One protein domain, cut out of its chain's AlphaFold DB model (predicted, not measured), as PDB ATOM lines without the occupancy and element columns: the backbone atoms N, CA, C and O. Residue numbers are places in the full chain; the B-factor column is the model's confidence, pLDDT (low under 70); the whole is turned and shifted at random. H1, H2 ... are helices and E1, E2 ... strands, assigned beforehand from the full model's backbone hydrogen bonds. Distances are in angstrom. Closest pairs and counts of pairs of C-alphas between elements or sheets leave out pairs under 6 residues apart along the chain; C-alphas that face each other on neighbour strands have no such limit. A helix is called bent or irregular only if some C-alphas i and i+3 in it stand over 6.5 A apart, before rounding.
ATOM      1  N   THR A  31      16.431 -31.379 -13.099       89.06
ATOM      2  CA  THR A  31      15.489 -31.129 -12.007       89.06
ATOM      3  C   THR A  31      14.108 -31.590 -12.443       89.06
ATOM      4  O   THR A  31      13.707 -31.348 -13.577       89.06
ATOM      5  N   ILE A  32      13.391 -32.236 -11.532       89.44
ATOM      6  CA  ILE A  32      12.003 -32.650 -11.687       89.44
ATOM      7  C   ILE A  32      11.206 -31.956 -10.585       89.44
ATOM      8  O   ILE A  32      11.387 -32.236  -9.398       89.44
ATOM      9  N   SER A  33      10.348 -31.023 -10.978       89.75
ATOM     10  CA  SER A  33       9.375 -30.380 -10.095       89.75
ATOM     11  C   SER A  33       8.086 -31.212  -9.993       89.75
ATOM     12  O   SER A  33       7.878 -32.120 -10.803       89.75
ATOM     13  N   PRO A  34       7.187 -30.921  -9.034       88.06
ATOM     14  CA  PRO A  34       5.881 -31.579  -8.965       88.06
ATOM     15  C   PRO A  34       5.076 -31.480 -10.273       88.06
ATOM     16  O   PRO A  34       4.431 -32.446 -10.677       88.06
ATOM     17  N   ASP A  35       5.176 -30.355 -10.986       85.06
ATOM     18  CA  ASP A  35       4.487 -30.144 -12.266       85.06
ATOM     19  C   ASP A  35       5.054 -31.029 -13.390       85.06
ATOM     20  O   ASP A  35       4.349 -31.383 -14.337       85.06
ATOM     21  N   ASP A  36       6.321 -31.438 -13.278       83.19
ATOM     22  CA  ASP A  36       6.978 -32.306 -14.254       83.19
ATOM     23  C   ASP A  36       6.567 -33.778 -14.117       83.19
ATOM     24  O   ASP A  36       6.857 -34.566 -15.022       83.19
ATOM     25  N   LEU A  37       5.907 -34.175 -13.020       77.38
ATOM     26  CA  LEU A  37       5.503 -35.566 -12.762       77.38
ATOM     27  C   LEU A  37       4.578 -36.118 -13.848       77.38
ATOM     28  O   LEU A  37       4.704 -37.275 -14.238       77.38
ATOM     29  N   TRP A  38       3.686 -35.270 -14.358       77.25
ATOM     30  CA  TRP A  38       2.624 -35.650 -15.292       77.25
ATOM     31  C   TRP A  38       2.955 -35.335 -16.748       77.25
ATOM     32  O   TRP A  38       2.095 -35.473 -17.622       77.25
ATOM     33  N   LYS A  39       4.186 -34.891 -17.030       79.06
ATOM     34  CA  LYS A  39       4.610 -34.597 -18.396       79.06
ATOM     35  C   LYS A  39       4.551 -35.874 -19.247       79.06
ATOM     36  O   LYS A  39       5.224 -36.846 -18.911       79.06
ATOM     37  N   PRO A  40       3.818 -35.868 -20.378       72.50
ATOM     38  CA  PRO A  40       3.733 -37.027 -21.270       72.50
ATOM     39  C   PRO A  40       5.083 -37.431 -21.875       72.50
ATOM     40  O   PRO A  40       5.279 -38.591 -22.220       72.50
ATOM     41  N   SER A  41       5.994 -36.467 -22.018       75.94
ATOM     42  CA  SER A  41       7.360 -36.670 -22.489       75.94
ATOM     43  C   SER A  41       8.305 -36.004 -21.488       75.94
ATOM     44  O   SER A  41       8.431 -34.779 -21.516       75.94
ATOM     45  N   PRO A  42       8.889 -36.759 -20.545       75.50
ATOM     46  CA  PRO A  42       9.818 -36.208 -19.570       75.50
ATOM     47  C   PRO A  42      11.141 -35.823 -20.242       75.50
ATOM     48  O   PRO A  42      11.682 -36.579 -21.047       75.50
ATOM     49  N   ASP A  43      11.670 -34.655 -19.878       73.44
ATOM     50  CA  ASP A  43      12.924 -34.114 -20.423       73.44
ATOM     51  C   ASP A  43      14.170 -34.601 -19.649       73.44
ATOM     52  O   ASP A  43      15.288 -34.156 -19.915       73.44
ATOM     53  N   ASP A  44      13.997 -35.502 -18.673       81.38
ATOM     54  CA  ASP A  44      15.087 -36.092 -17.895       81.38
ATOM     55  C   ASP A  44      15.469 -37.498 -18.364       81.38
ATOM     56  O   ASP A  44      14.639 -38.353 -18.685       81.38
ATOM     57  N   ILE A  45      16.778 -37.746 -18.347       82.19
ATOM     58  CA  ILE A  45      17.390 -38.978 -18.840       82.19
ATOM     59  C   ILE A  45      16.908 -40.228 -18.093       82.19
ATOM     60  O   ILE A  45      16.801 -41.299 -18.689       82.19
ATOM     61  N   CYS A  46      16.587 -40.107 -16.804       87.12
ATOM     62  CA  CYS A  46      16.232 -41.264 -15.994       87.12
ATOM     63  C   CYS A  46      14.812 -41.750 -16.248       87.12
ATOM     64  O   CYS A  46      14.632 -42.956 -16.407       87.12
ATOM     65  N   ARG A  47      13.827 -40.858 -16.405       88.00
ATOM     66  CA  ARG A  47      12.477 -41.261 -16.827       88.00
ATOM     67  C   ARG A  47      12.393 -41.632 -18.305       88.00
ATOM     68  O   ARG A  47      11.586 -42.487 -18.656       88.00
ATOM     69  N   ALA A  48      13.253 -41.069 -19.159       84.94
ATOM     70  CA  ALA A  48      13.374 -41.511 -20.549       84.94
ATOM     71  C   ALA A  48      13.883 -42.964 -20.661       84.94
ATOM     72  O   ALA A  48      13.439 -43.712 -21.530       84.94
ATOM     73  N   ARG A  49      14.798 -43.378 -19.771       85.75
ATOM     74  CA  ARG A  49      15.344 -44.749 -19.718       85.75
ATOM     75  C   ARG A  49      14.437 -45.720 -18.963       85.75
ATOM     76  O   ARG A  49      14.242 -46.846 -19.408       85.75
ATOM     77  N   ASN A  50      13.902 -45.291 -17.824       86.69
ATOM     78  CA  ASN A  50      12.984 -46.056 -16.990       86.69
ATOM     79  C   ASN A  50      11.791 -45.169 -16.588       86.69
ATOM     80  O   ASN A  50      11.911 -44.391 -15.641       86.69
ATOM     81  N   PRO A  51      10.618 -45.323 -17.228       86.75
ATOM     82  CA  PRO A  51       9.427 -44.544 -16.888       86.75
ATOM     83  C   PRO A  51       8.990 -44.657 -15.416       86.75
ATOM     84  O   PRO A  51       8.364 -43.732 -14.904       86.75
ATOM     85  N   ALA A  52       9.339 -45.751 -14.729       88.62
ATOM     86  CA  ALA A  52       9.026 -45.981 -13.317       88.62
ATOM     87  C   ALA A  52      10.066 -45.394 -12.344       88.62
ATOM     88  O   ALA A  52       9.861 -45.426 -11.136       88.62
ATOM     89  N   PHE A  53      11.167 -44.814 -12.838       90.56
ATOM     90  CA  PHE A  53      12.290 -44.351 -12.012       90.56
ATOM     91  C   PHE A  53      11.857 -43.531 -10.788       90.56
ATOM     92  O   PHE A  53      12.306 -43.780  -9.671       90.56
ATOM     93  N   LEU A  54      10.972 -42.554 -10.995       90.31
ATOM     94  CA  LEU A  54      10.578 -41.641  -9.929       90.31
ATOM     95  C   LEU A  54       9.530 -42.242  -8.985       90.31
ATOM     96  O   LEU A  54       9.558 -41.932  -7.794       90.31
ATOM     97  N   SER A  55       8.636 -43.106  -9.481       90.62
ATOM     98  CA  SER A  55       7.705 -43.839  -8.615       90.62
ATOM     99  C   SER A  55       8.456 -44.826  -7.730       90.62
ATOM    100  O   SER A  55       8.256 -44.807  -6.521       90.62
ATOM    101  N   ASP A  56       9.398 -45.582  -8.296       93.00
ATOM    102  CA  ASP A  56      10.205 -46.560  -7.559       93.00
ATOM    103  C   ASP A  56      11.052 -45.873  -6.479       93.00
ATOM    104  O   ASP A  56      11.127 -46.330  -5.338       93.00
ATOM    105  N   LEU A  57      11.659 -44.727  -6.816       93.62
ATOM    106  CA  LEU A  57      12.404 -43.916  -5.856       93.62
ATOM    107  C   LEU A  57      11.501 -43.390  -4.733       93.62
ATOM    108  O   LEU A  57      11.878 -43.428  -3.564       93.62
ATOM    109  N   THR A  58      10.306 -42.914  -5.075       92.94
ATOM    110  CA  THR A  58       9.337 -42.407  -4.098       92.94
ATOM    111  C   THR A  58       8.860 -43.520  -3.165       92.94
ATOM    112  O   THR A  58       8.830 -43.326  -1.952       92.94
ATOM    113  N   ASP A  59       8.550 -44.701  -3.697       94.06
ATOM    114  CA  ASP A  59       8.122 -45.860  -2.912       94.06
ATOM    115  C   ASP A  59       9.226 -46.352  -1.972       94.06
ATOM    116  O   ASP A  59       8.961 -46.672  -0.812       94.06
ATOM    117  N   ARG A  60      10.481 -46.322  -2.430       94.62
ATOM    118  CA  ARG A  60      11.655 -46.613  -1.600       94.62
ATOM    119  C   ARG A  60      11.783 -45.650  -0.415       94.62
ATOM    120  O   ARG A  60      12.043 -46.106   0.696       94.62
ATOM    121  N   ILE A  61      11.568 -44.346  -0.619       94.25
ATOM    122  CA  ILE A  61      11.554 -43.360   0.478       94.25
ATOM    123  C   ILE A  61      10.392 -43.630   1.435       94.25
ATOM    124  O   ILE A  61      10.595 -43.687   2.645       94.25
ATOM    125  N   ARG A  62       9.182 -43.852   0.909       93.94
ATOM    126  CA  ARG A  62       7.996 -44.144   1.728       93.94
ATOM    127  C   ARG A  62       8.190 -45.384   2.597       93.94
ATOM    128  O   ARG A  62       7.798 -45.370   3.754       93.94
ATOM    129  N   ALA A  63       8.826 -46.428   2.075       94.25
ATOM    130  CA  ALA A  63       9.106 -47.647   2.830       94.25
ATOM    131  C   ALA A  63      10.085 -47.441   4.004       94.25
ATOM    132  O   ALA A  63      10.100 -48.255   4.925       94.25
ATOM    133  N   ALA A  64      10.899 -46.382   3.971       92.25
ATOM    134  CA  ALA A  64      11.837 -46.037   5.036       92.25
ATOM    135  C   ALA A  64      11.261 -45.055   6.071       92.25
ATOM    136  O   ALA A  64      11.900 -44.821   7.097       92.25
ATOM    137  N   LEU A  65      10.085 -44.472   5.815       90.25
ATOM    138  CA  LEU A  65       9.418 -43.586   6.763       90.25
ATOM    139  C   LEU A  65       8.660 -44.384   7.835       90.25
ATOM    140  O   LEU A  65       8.128 -45.461   7.542       90.25
ATOM    141  N   PRO A  66       8.556 -43.848   9.062       90.94
ATOM    142  CA  PRO A  66       7.617 -44.358  10.050       90.94
ATOM    143  C   PRO A  66       6.186 -44.387   9.477       90.94
ATOM    144  O   PRO A  66       5.791 -43.443   8.786       90.94
ATOM    145  N   PRO A  67       5.387 -45.445   9.726       91.81
ATOM    146  CA  PRO A  67       4.023 -45.541   9.203       91.81
ATOM    147  C   PRO A  67       3.132 -44.348   9.563       91.81
ATOM    148  O   PRO A  67       2.256 -43.977   8.781       91.81
ATOM    149  N   GLU A  68       3.363 -43.753  10.733       92.06
ATOM    150  CA  GLU A  68       2.689 -42.553  11.211       92.06
ATOM    151  C   GLU A  68       2.946 -41.325  10.336       92.06
ATOM    152  O   GLU A  68       2.052 -40.504  10.246       92.06
ATOM    153  N   ASP A  69       4.076 -41.227   9.627       91.19
ATOM    154  CA  ASP A  69       4.440 -40.057   8.812       91.19
ATOM    155  C   ASP A  69       3.953 -40.139   7.353       91.19
ATOM    156  O   ASP A  69       4.055 -39.177   6.583       91.19
ATOM    157  N   LEU A  70       3.432 -41.300   6.945       91.75
ATOM    158  CA  LEU A  70       2.944 -41.548   5.588       91.75
ATOM    159  C   LEU A  70       1.723 -40.708   5.168       91.75
ATOM    160  O   LEU A  70       1.656 -40.368   3.982       91.75
ATOM    161  N   PRO A  71       0.751 -40.374   6.045       92.62
ATOM    162  CA  PRO A  71      -0.405 -39.560   5.669       92.62
ATOM    163  C   PRO A  71      -0.037 -38.165   5.144       92.62
ATOM    164  O   PRO A  71      -0.731 -37.647   4.272       92.62
ATOM    165  N   GLY A  72       1.049 -37.572   5.643       90.62
ATOM    166  CA  GLY A  72       1.569 -36.270   5.223       90.62
ATOM    167  C   GLY A  72       2.630 -36.336   4.125       90.62
ATOM    168  O   GLY A  72       3.285 -35.324   3.869       90.62
ATOM    169  N   PHE A  73       2.839 -37.502   3.500       94.06
ATOM    170  CA  PHE A  73       3.850 -37.654   2.461       94.06
ATOM    171  C   PHE A  73       3.498 -36.858   1.196       94.06
ATOM    172  O   PHE A  73       2.488 -37.123   0.542       94.06
ATOM    173  N   GLU A  74       4.375 -35.942   0.791       93.25
ATOM    174  CA  GLU A  74       4.224 -35.143  -0.429       93.25
ATOM    175  C   GLU A  74       5.566 -35.017  -1.157       93.25
ATOM    176  O   GLU A  74       6.542 -34.524  -0.596       93.25
ATOM    177  N   PHE A  75       5.631 -35.415  -2.428       92.94
ATOM    178  CA  PHE A  75       6.808 -35.149  -3.256       92.94
ATOM    179  C   PHE A  75       6.937 -33.645  -3.532       92.94
ATOM    180  O   PHE A  75       6.012 -33.033  -4.060       92.94
ATOM    181  N   ALA A  76       8.096 -33.060  -3.229       93.19
ATOM    182  CA  ALA A  76       8.339 -31.627  -3.410       93.19
ATOM    183  C   ALA A  76       9.342 -31.319  -4.533       93.19
ATOM    184  O   ALA A  76       9.338 -30.217  -5.078       93.19
ATOM    185  N   GLY A  77      10.203 -32.269  -4.894       92.94
ATOM    186  CA  GLY A  77      11.110 -32.118  -6.024       92.94
ATOM    187  C   GLY A  77      12.247 -33.127  -6.016       92.94
ATOM    188  O   GLY A  77      12.579 -33.717  -4.991       92.94
ATOM    189  N   PHE A  78      12.875 -33.293  -7.170       92.88
ATOM    190  CA  PHE A  78      14.062 -34.118  -7.338       92.88
ATOM    191  C   PHE A  78      15.090 -33.365  -8.169       92.88
ATOM    192  O   PHE A  78      14.740 -32.743  -9.169       92.88
ATOM    193  N   ASN A  79      16.358 -33.417  -7.782       90.88
ATOM    194  CA  ASN A  79      17.427 -32.831  -8.570       90.88
ATOM    195  C   ASN A  79      18.673 -33.713  -8.566       90.88
ATOM    196  O   ASN A  79      19.072 -34.238  -7.530       90.88
ATOM    197  N   VAL A  80      19.321 -33.799  -9.723       88.50
ATOM    198  CA  VAL A  80      20.668 -34.351  -9.867       88.50
ATOM    199  C   VAL A  80      21.622 -33.190 -10.090       88.50
ATOM    200  O   VAL A  80      21.515 -32.478 -11.093       88.50
ATOM    201  N   THR A  81      22.526 -32.962  -9.139       82.75
ATOM    202  CA  THR A  81      23.563 -31.932  -9.267       82.75
ATOM    203  C   THR A  81      24.760 -32.464 -10.049       82.75
ATOM    204  O   THR A  81      25.043 -33.665 -10.071       82.75
ATOM    205  N   SER A  82      25.467 -31.560 -10.730       68.94
ATOM    206  CA  SER A  82      26.739 -31.888 -11.368       68.94
ATOM    207  C   SER A  82      27.813 -32.206 -10.321       68.94
ATOM    208  O   SER A  82      27.768 -31.702  -9.197       68.94
ATOM    209  N   ASP A  83      28.770 -33.055 -10.708       63.81
ATOM    210  CA  ASP A  83      29.808 -33.614  -9.836       63.81
ATOM    211  C   ASP A  83      30.497 -32.553  -8.959       63.81
ATOM    212  O   ASP A  83      31.224 -31.683  -9.448       63.81
ATOM    213  N   ARG A  84      30.349 -32.678  -7.634       54.06
ATOM    214  CA  ARG A  84      31.261 -32.073  -6.652       54.06
ATOM    215  C   ARG A  84      32.247 -33.133  -6.164       54.06
ATOM    216  O   ARG A  84      32.196 -33.593  -5.032       54.06
ATOM    217  N   GLY A  85      33.168 -33.528  -7.038       54.25
ATOM    218  CA  GLY A  85      34.349 -34.319  -6.674       54.25
ATOM    219  C   GLY A  85      34.172 -35.844  -6.649       54.25
ATOM    220  O   GLY A  85      34.917 -36.518  -7.352       54.25
ATOM    221  N   SER A  86      33.243 -36.400  -5.860       54.06
ATOM    222  CA  SER A  86      33.152 -37.857  -5.594       54.06
ATOM    223  C   SER A  86      32.070 -38.621  -6.371       54.06
ATOM    224  O   SER A  86      31.942 -39.830  -6.189       54.06
ATOM    225  N   GLY A  87      31.297 -37.939  -7.211       65.88
ATOM    226  CA  GLY A  87      30.142 -38.496  -7.914       65.88
ATOM    227  C   GLY A  87      28.975 -37.510  -7.940       65.88
ATOM    228  O   GLY A  87      29.020 -36.448  -7.307       65.88
ATOM    229  N   ARG A  88      27.935 -37.855  -8.705       82.81
ATOM    230  CA  ARG A  88      26.725 -37.039  -8.832       82.81
ATOM    231  C   ARG A  88      25.792 -37.330  -7.676       82.81
ATOM    232  O   ARG A  88      25.564 -38.486  -7.325       82.81
ATOM    233  N   GLU A  89      25.204 -36.277  -7.131       88.25
ATOM    234  CA  GLU A  89      24.262 -36.390  -6.025       88.25
ATOM    235  C   GLU A  89      22.833 -36.285  -6.543       88.25
ATOM    236  O   GLU A  89      22.465 -35.335  -7.238       88.25
ATOM    237  N   ALA A  90      22.024 -37.270  -6.174       90.62
ATOM    238  CA  ALA A  90      20.582 -37.243  -6.291       90.62
ATOM    239  C   ALA A  90      19.996 -36.723  -4.977       90.62
ATOM    240  O   ALA A  90      20.230 -37.295  -3.912       90.62
ATOM    241  N   VAL A  91      19.222 -35.647  -5.065       92.50
ATOM    242  CA  VAL A  91      18.552 -35.014  -3.932       92.50
ATOM    243  C   VAL A  91      17.050 -35.082  -4.168       92.50
ATOM    244  O   VAL A  91      16.540 -34.482  -5.113       92.50
ATOM    245  N   LEU A  92      16.340 -35.800  -3.304       93.56
ATOM    246  CA  LEU A  92      14.883 -35.839  -3.272       93.56
ATOM    247  C   LEU A  92      14.393 -34.994  -2.098       93.56
ATOM    248  O   LEU A  92      14.786 -35.209  -0.956       93.56
ATOM    249  N   ARG A  93      13.531 -34.023  -2.384       94.38
ATOM    250  CA  ARG A  93      12.836 -33.202  -1.393       94.38
ATOM    251  C   ARG A  93      11.400 -33.679  -1.294       94.38
ATOM    252  O   ARG A  93      10.733 -33.878  -2.312       94.38
ATOM    253  N   PHE A  94      10.916 -33.822  -0.076       94.19
ATOM    254  CA  PHE A  94       9.549 -34.239   0.190       94.19
ATOM    255  C   PHE A  94       9.063 -33.630   1.501       94.19
ATOM    256  O   PHE A  94       9.842 -33.042   2.252       94.19
ATOM    257  N   ARG A  95       7.768 -33.735   1.763       94.25
ATOM    258  CA  ARG A  95       7.194 -33.478   3.079       94.25
ATOM    259  C   ARG A  95       6.724 -34.782   3.693       94.25
ATOM    260  O   ARG A  95       6.359 -35.685   2.947       94.25
ATOM    261  N   ALA A  96       6.764 -34.882   5.014       93.00
ATOM    262  CA  ALA A  96       6.241 -36.023   5.759       93.00
ATOM    263  C   ALA A  96       5.705 -35.577   7.124       93.00
ATOM    264  O   ALA A  96       6.128 -34.550   7.660       93.00
ATOM    265  N   GLY A  97       4.749 -36.327   7.660       90.94
ATOM    266  CA  GLY A  97       4.138 -36.056   8.957       90.94
ATOM    267  C   GLY A  97       2.811 -36.786   9.120       90.94
ATOM    268  O   GLY A  97       2.283 -37.370   8.175       90.94
ATOM    269  N   ASP A  98       2.242 -36.717  10.314       89.75
ATOM    270  CA  ASP A  98       1.049 -37.484  10.695       89.75
ATOM    271  C   ASP A  98      -0.273 -37.016  10.067       89.75
ATOM    272  O   ASP A  98      -1.318 -37.650  10.232       89.75
ATOM    273  N   GLY A  99      -0.233 -35.913   9.317       85.75
ATOM    274  CA  GLY A  99      -1.400 -35.299   8.693       85.75
ATOM    275  C   GLY A  99      -2.281 -34.499   9.658       85.75
ATOM    276  O   GLY A  99      -3.329 -34.009   9.237       85.75
ATOM    277  N   SER A 100      -1.886 -34.352  10.927       83.69
ATOM    278  CA  SER A 100      -2.575 -33.512  11.914       83.69
ATOM    279  C   SER A 100      -2.119 -32.049  11.859       83.69
ATOM    280  O   SER A 100      -2.926 -31.139  12.072       83.69
ATOM    281  N   GLU A 101      -0.855 -31.820  11.497       84.94
ATOM    282  CA  GLU A 101      -0.237 -30.505  11.319       84.94
ATOM    283  C   GLU A 101       0.377 -30.344   9.915       84.94
ATOM    284  O   GLU A 101       0.301 -31.232   9.061       84.94
ATOM    285  N   ALA A 102       0.973 -29.177   9.647       86.69
ATOM    286  CA  ALA A 102       1.715 -28.962   8.411       86.69
ATOM    287  C   ALA A 102       2.920 -29.925   8.354       86.69
ATOM    288  O   ALA A 102       3.743 -29.900   9.271       86.69
ATOM    289  N   PRO A 103       3.057 -30.748   7.299       89.19
ATOM    290  CA  PRO A 103       4.097 -31.765   7.250       89.19
ATOM    291  C   PRO A 103       5.491 -31.128   7.167       89.19
ATOM    292  O   PRO A 103       5.703 -30.111   6.492       89.19
ATOM    293  N   ALA A 104       6.450 -31.734   7.865       89.81
ATOM    294  CA  ALA A 104       7.825 -31.266   7.933       89.81
ATOM    295  C   ALA A 104       8.516 -31.417   6.576       89.81
ATOM    296  O   ALA A 104       8.264 -32.368   5.838       89.81
ATOM    297  N   THR A 105       9.409 -30.482   6.240       91.88
ATOM    298  CA  THR A 105      10.240 -30.603   5.034       91.88
ATOM    299  C   THR A 105      11.407 -31.541   5.305       91.88
ATOM    300  O   THR A 105      12.155 -31.363   6.267       91.88
ATOM    301  N   MET A 106      11.556 -32.515   4.418       92.62
ATOM    302  CA  MET A 106      12.541 -33.576   4.484       92.62
ATOM    303  C   MET A 106      13.377 -33.597   3.206       92.62
ATOM    304  O   MET A 106      12.921 -33.226   2.115       92.62
ATOM    305  N   VAL A 107      14.607 -34.075   3.335       92.81
ATOM    306  CA  VAL A 107      15.526 -34.269   2.216       92.81
ATOM    307  C   VAL A 107      16.111 -35.672   2.304       92.81
ATOM    308  O   VAL A 107      16.482 -36.115   3.385       92.81
ATOM    309  N   ALA A 108      16.209 -36.359   1.167       93.38
ATOM    310  CA  ALA A 108      16.974 -37.584   1.000       93.38
ATOM    311  C   ALA A 108      18.075 -37.369  -0.047       93.38
ATOM    312  O   ALA A 108      17.799 -36.894  -1.149       93.38
ATOM    313  N   VAL A 109      19.317 -37.725   0.281       91.62
ATOM    314  CA  VAL A 109      20.494 -37.536  -0.582       91.62
ATOM    315  C   VAL A 109      21.224 -38.850  -0.772       91.62
ATOM    316  O   VAL A 109      21.560 -39.515   0.202       91.62
ATOM    317  N   GLY A 110      21.510 -39.208  -2.018       90.38
ATOM    318  CA  GLY A 110      22.324 -40.373  -2.354       90.38
ATOM    319  C   GLY A 110      23.180 -40.130  -3.587       90.38
ATOM    320  O   GLY A 110      22.968 -39.178  -4.336       90.38
ATOM    321  N   GLN A 111      24.153 -41.007  -3.810       90.38
ATOM    322  CA  GLN A 111      24.938 -40.998  -5.043       90.38
ATOM    323  C   GLN A 111      24.129 -41.625  -6.180       90.38
ATOM    324  O   GLN A 111      23.467 -42.646  -5.974       90.38
ATOM    325  N   ILE A 112      24.204 -41.039  -7.372       88.06
ATOM    326  CA  ILE A 112      23.568 -41.566  -8.581       88.06
ATOM    327  C   ILE A 112      24.608 -41.907  -9.645       88.06
ATOM    328  O   ILE A 112      25.453 -41.088 -10.009       88.06
ATOM    329  N   ASP A 113      24.497 -43.108 -10.203       86.06
ATOM    330  CA  ASP A 113      25.126 -43.436 -11.476       86.06
ATOM    331  C   ASP A 113      24.203 -42.969 -12.601       86.06
ATOM    332  O   ASP A 113      23.178 -43.579 -12.882       86.06
ATOM    333  N   ALA A 114      24.556 -41.873 -13.265       75.31
ATOM    334  CA  ALA A 114      23.737 -41.311 -14.333       75.31
ATOM    335  C   ALA A 114      23.717 -42.149 -15.625       75.31
ATOM    336  O   ALA A 114      22.846 -41.933 -16.465       75.31
ATOM    337  N   ALA A 115      24.652 -43.088 -15.809       78.94
ATOM    338  CA  ALA A 115      24.608 -43.997 -16.952       78.94
ATOM    339  C   ALA A 115      23.512 -45.054 -16.767       78.94
ATOM    340  O   ALA A 115      22.848 -45.435 -17.732       78.94
ATOM    341  N   THR A 116      23.300 -45.512 -15.533       84.88
ATOM    342  CA  THR A 116      22.304 -46.548 -15.206       84.88
ATOM    343  C   THR A 116      21.055 -46.001 -14.517       84.88
ATOM    344  O   THR A 116      20.070 -46.720 -14.379       84.88
ATOM    345  N   CYS A 117      21.078 -44.734 -14.106       86.56
ATOM    346  CA  CYS A 117      20.104 -44.102 -13.218       86.56
ATOM    347  C   CYS A 117      19.896 -44.842 -11.889       86.56
ATOM    348  O   CYS A 117      18.869 -44.673 -11.234       86.56
ATOM    349  N   ALA A 118      20.875 -45.645 -11.465       89.62
ATOM    350  CA  ALA A 118      20.843 -46.301 -10.171       89.62
ATOM    351  C   ALA A 118      21.232 -45.302  -9.075       89.62
ATOM    352  O   ALA A 118      22.306 -44.700  -9.124       89.62
ATOM    353  N   ILE A 119      20.364 -45.142  -8.076       90.81
ATOM    354  CA  ILE A 119      20.653 -44.357  -6.873       90.81
ATOM    355  C   ILE A 119      21.062 -45.332  -5.775       90.81
ATOM    356  O   ILE A 119      20.273 -46.201  -5.398       90.81
ATOM    357  N   GLY A 120      22.284 -45.180  -5.263       90.56
ATOM    358  CA  GLY A 120      22.789 -45.955  -4.130       90.56
ATOM    359  C   GLY A 120      22.047 -45.643  -2.824       90.56
ATOM    360  O   GLY A 120      21.001 -44.992  -2.848       90.56
ATOM    361  N   PRO A 121      22.559 -46.093  -1.667       92.19
ATOM    362  CA  PRO A 121      21.971 -45.762  -0.374       92.19
ATOM    363  C   PRO A 121      21.794 -44.249  -0.208       92.19
ATOM    364  O   PRO A 121      22.663 -43.474  -0.622       92.19
ATOM    365  N   MET A 122      20.678 -43.837   0.391       92.25
ATOM    366  CA  MET A 122      20.388 -42.426   0.644       92.25
ATOM    367  C   MET A 122      20.412 -42.127   2.138       92.25
ATOM    368  O   MET A 122      20.007 -42.952   2.947       92.25
ATOM    369  N   GLN A 123      20.854 -40.934   2.507       91.19
ATOM    370  CA  GLN A 123      20.670 -40.387   3.847       91.19
ATOM    371  C   GLN A 123      19.482 -39.441   3.832       91.19
ATOM    372  O   GLN A 123      19.390 -38.582   2.957       91.19
ATOM    373  N   MET A 124      18.578 -39.612   4.786       91.38
ATOM    374  CA  MET A 124      17.324 -38.880   4.879       91.38
ATOM    375  C   MET A 124      17.202 -38.185   6.230       91.38
ATOM    376  O   MET A 124      17.548 -38.775   7.248       91.38
ATOM    377  N   GLY A 125      16.682 -36.962   6.251       88.06
ATOM    378  CA  GLY A 125      16.508 -36.183   7.477       88.06
ATOM    379  C   GLY A 125      15.711 -34.899   7.254       88.06
ATOM    380  O   GLY A 125      15.399 -34.533   6.115       88.06
ATOM    381  N   ALA A 126      15.358 -34.237   8.355       86.44
ATOM    382  CA  ALA A 126      14.620 -32.978   8.339       86.44
ATOM    383  C   ALA A 126      15.537 -31.802   7.975       86.44
ATOM    384  O   ALA A 126      16.667 -31.724   8.453       86.44
ATOM    385  N   GLY A 127      15.048 -30.873   7.153       76.88
ATOM    386  CA  GLY A 127      15.824 -29.698   6.750       76.88
ATOM    387  C   GLY A 127      15.431 -29.131   5.391       76.88
ATOM    388  O   GLY A 127      14.588 -29.674   4.679       76.88
ATOM    389  N   VAL A 128      16.046 -28.008   5.025       65.75
ATOM    390  CA  VAL A 128      15.798 -27.296   3.761       65.75
ATOM    391  C   VAL A 128      16.872 -27.577   2.705       65.75
ATOM    392  O   VAL A 128      16.694 -27.211   1.533       65.75
ATOM    393  N   SER A 129      17.981 -28.225   3.076       67.06
ATOM    394  CA  SER A 129      19.093 -28.511   2.171       67.06
ATOM    395  C   SER A 129      19.849 -29.812   2.481       67.06
ATOM    396  O   SER A 129      19.822 -30.324   3.594       67.06
ATOM    397  N   ALA A 130      20.580 -30.323   1.483       63.34
ATOM    398  CA  ALA A 130      21.517 -31.437   1.652       63.34
ATOM    399  C   ALA A 130      22.659 -31.122   2.637       63.34
ATOM    400  O   ALA A 130      23.247 -32.038   3.200       63.34
ATOM    401  N   MET A 131      22.978 -29.838   2.848       63.81
ATOM    402  CA  MET A 131      23.986 -29.431   3.832       63.81
ATOM    403  C   MET A 131      23.458 -29.603   5.257       63.81
ATOM    404  O   MET A 131      24.217 -30.006   6.129       63.81
ATOM    405  N   ASP A 132      22.156 -29.399   5.463       64.00
ATOM    406  CA  ASP A 132      21.509 -29.544   6.770       64.00
ATOM    407  C   ASP A 132      21.516 -31.013   7.230       64.00
ATOM    408  O   ASP A 132      21.580 -31.291   8.424       64.00
ATOM    409  N   LEU A 133      21.524 -31.970   6.290       64.31
ATOM    410  CA  LEU A 133      21.624 -33.403   6.598       64.31
ATOM    411  C   LEU A 133      22.947 -33.790   7.260       64.31
ATOM    412  O   LEU A 133      22.984 -34.769   7.997       64.31
ATOM    413  N   LEU A 134      24.024 -33.035   7.025       60.16
ATOM    414  CA  LEU A 134      25.306 -33.276   7.693       60.16
ATOM    415  C   LEU A 134      25.255 -32.917   9.186       60.16
ATOM    416  O   LEU A 134      26.102 -33.375   9.949       60.16
ATOM    417  N   GLU A 135      24.275 -32.106   9.593       57.97
ATOM    418  CA  GLU A 135      24.088 -31.622  10.962       57.97
ATOM    419  C   GLU A 135      22.874 -32.268  11.661       57.97
ATOM    420  O   GLU A 135      22.674 -32.059  12.859       57.97
ATOM    421  N   ALA A 136      22.076 -33.060  10.938       62.94
ATOM    422  CA  ALA A 136      20.835 -33.661  11.419       62.94
ATOM    423  C   ALA A 136      20.996 -35.128  11.856       62.94
ATOM    424  O   ALA A 136      21.901 -35.845  11.423       62.94
ATOM    425  N   GLU A 137      20.052 -35.609  12.671       68.44
ATOM    426  CA  GLU A 137      19.834 -37.050  12.823       68.44
ATOM    427  C   GLU A 137      19.293 -37.604  11.502       68.44
ATOM    428  O   GLU A 137      18.239 -37.183  11.019       68.44
ATOM    429  N   THR A 138      20.044 -38.523  10.892       78.50
ATOM    430  CA  THR A 138      19.718 -39.083   9.579       78.50
ATOM    431  C   THR A 138      19.361 -40.560   9.655       78.50
ATOM    432  O   THR A 138      19.885 -41.326  10.466       78.50
ATOM    433  N   VAL A 139      18.469 -40.974   8.759       80.81
ATOM    434  CA  VAL A 139      18.101 -42.369   8.518       80.81
ATOM    435  C   VAL A 139      18.698 -42.802   7.186       80.81
ATOM    436  O   VAL A 139      18.648 -42.065   6.202       80.81
ATOM    437  N   THR A 140      19.269 -44.006   7.140       85.00
ATOM    438  CA  THR A 140      19.756 -44.588   5.882       85.00
ATOM    439  C   THR A 140      18.623 -45.320   5.172       85.00
ATOM    440  O   THR A 140      18.028 -46.241   5.728       85.00
ATOM    441  N   VAL A 141      18.364 -44.936   3.927       82.75
ATOM    442  CA  VAL A 141      17.465 -45.616   2.997       82.75
ATOM    443  C   VAL A 141      18.313 -46.563   2.134       82.75
ATOM    444  O   VAL A 141      19.237 -46.086   1.469       82.75
ATOM    445  N   PRO A 142      18.054 -47.884   2.159       76.38
ATOM    446  CA  PRO A 142      18.875 -48.894   1.485       76.38
ATOM    447  C   PRO A 142      18.768 -48.789  -0.021       76.38
ATOM    448  O   PRO A 142      17.638 -48.603  -0.509       76.38
TER     449      PRO A 142
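Overview. This is residues 31 to 142 of the 142 residues of an uncharacterized protein of Erythrobacter sp. EC-HK427 (UniProt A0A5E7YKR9). A strongly twisted sheet of five strands, E1 to E5, curls over one longer helix, H3, which packs on one of its faces. The short helices H1 and H4 graze the sheet, and H2 sits near the beginning of H3. The printed part has 112 residues, with four named helices followed by five named strands; the sheet's order is E1 E2 E3 E4 E5, antiparallel throughout, and the class is mixed, helices and strands. The whole is compact, with a radius of gyration of the C-alphas of 13.7 A and spans of 38 by 34 by 21 A.

Along the chain. Find C-alpha 74 at (4.224, -35.143, -0.429), where E1, residues 74 to 80, begins its 19.0 A run. Next come E2, residues 88 to 96, 25.2 A long, and E3, residues 104 to 113, 28.7 A. E4, residues 118 to 126, is 23.6 A long and bends by 62 degrees at residue 121. E5, residues 139 to 141, ends at C-alpha 141, (17.465, -45.616, 2.997). Before the strands, look for H1 at residues 34 to 38, H2 at 45 to 49, H3 at 53 to 64 and H4 at 67 to 72. H3 starts at C-alpha 53, (12.290, -44.351, -12.012), and is 17.1 A long. H1 is only just irregular, with C-alphas 35 and 38 6.6 A apart; H4 is irregular, with C-alphas 68 and 71 7.0 A apart.

Arrangement. The strands form a meander, each the antiparallel neighbour of the one before, and each successive pair is a hairpin. Look for N 79 and O 91, 2.9 A, between E1 and E2; N 92 and O 108, 2.8 A, between E2 and E3; N 109 and O 123, 2.8 A, between E3 and E4; and N 124 and O 139, 2.8 A, between E4 and E5. Residues 31 to 32 pair antiparallel with 78 to 79 of E1. H3 is on one face of the sheet, making two layers; its closest C-alphas to E5 are Ala 64 and Val 141, 6.0 A. H1 only grazes the sheet with residues 34 to 37, and H4 with residues 68 to 72. H2 and H3 only just touch, only at the corner, with 3 pairs of C-alphas within 8 A, the closest being Arg 47 and Phe 53, 5.7 A. In H2 and H3 every O i to N i+4 pair is within hydrogen-bond range; H1 has 0 of 1 and H4 0 of 2, beside O i to N i+3 counts of 1 of 2 and 1 of 3.

Size, cuts and confidence. The two C-alphas farthest apart, Gly 85 and Ser 100, are 41.3 A apart. The printed part has no cut, and the link from E4 to E5, 12 residues, is long. Mean pLDDT of the printed part is 84.4; look for values under 70 at residues 82 to 87 and 128 to 137.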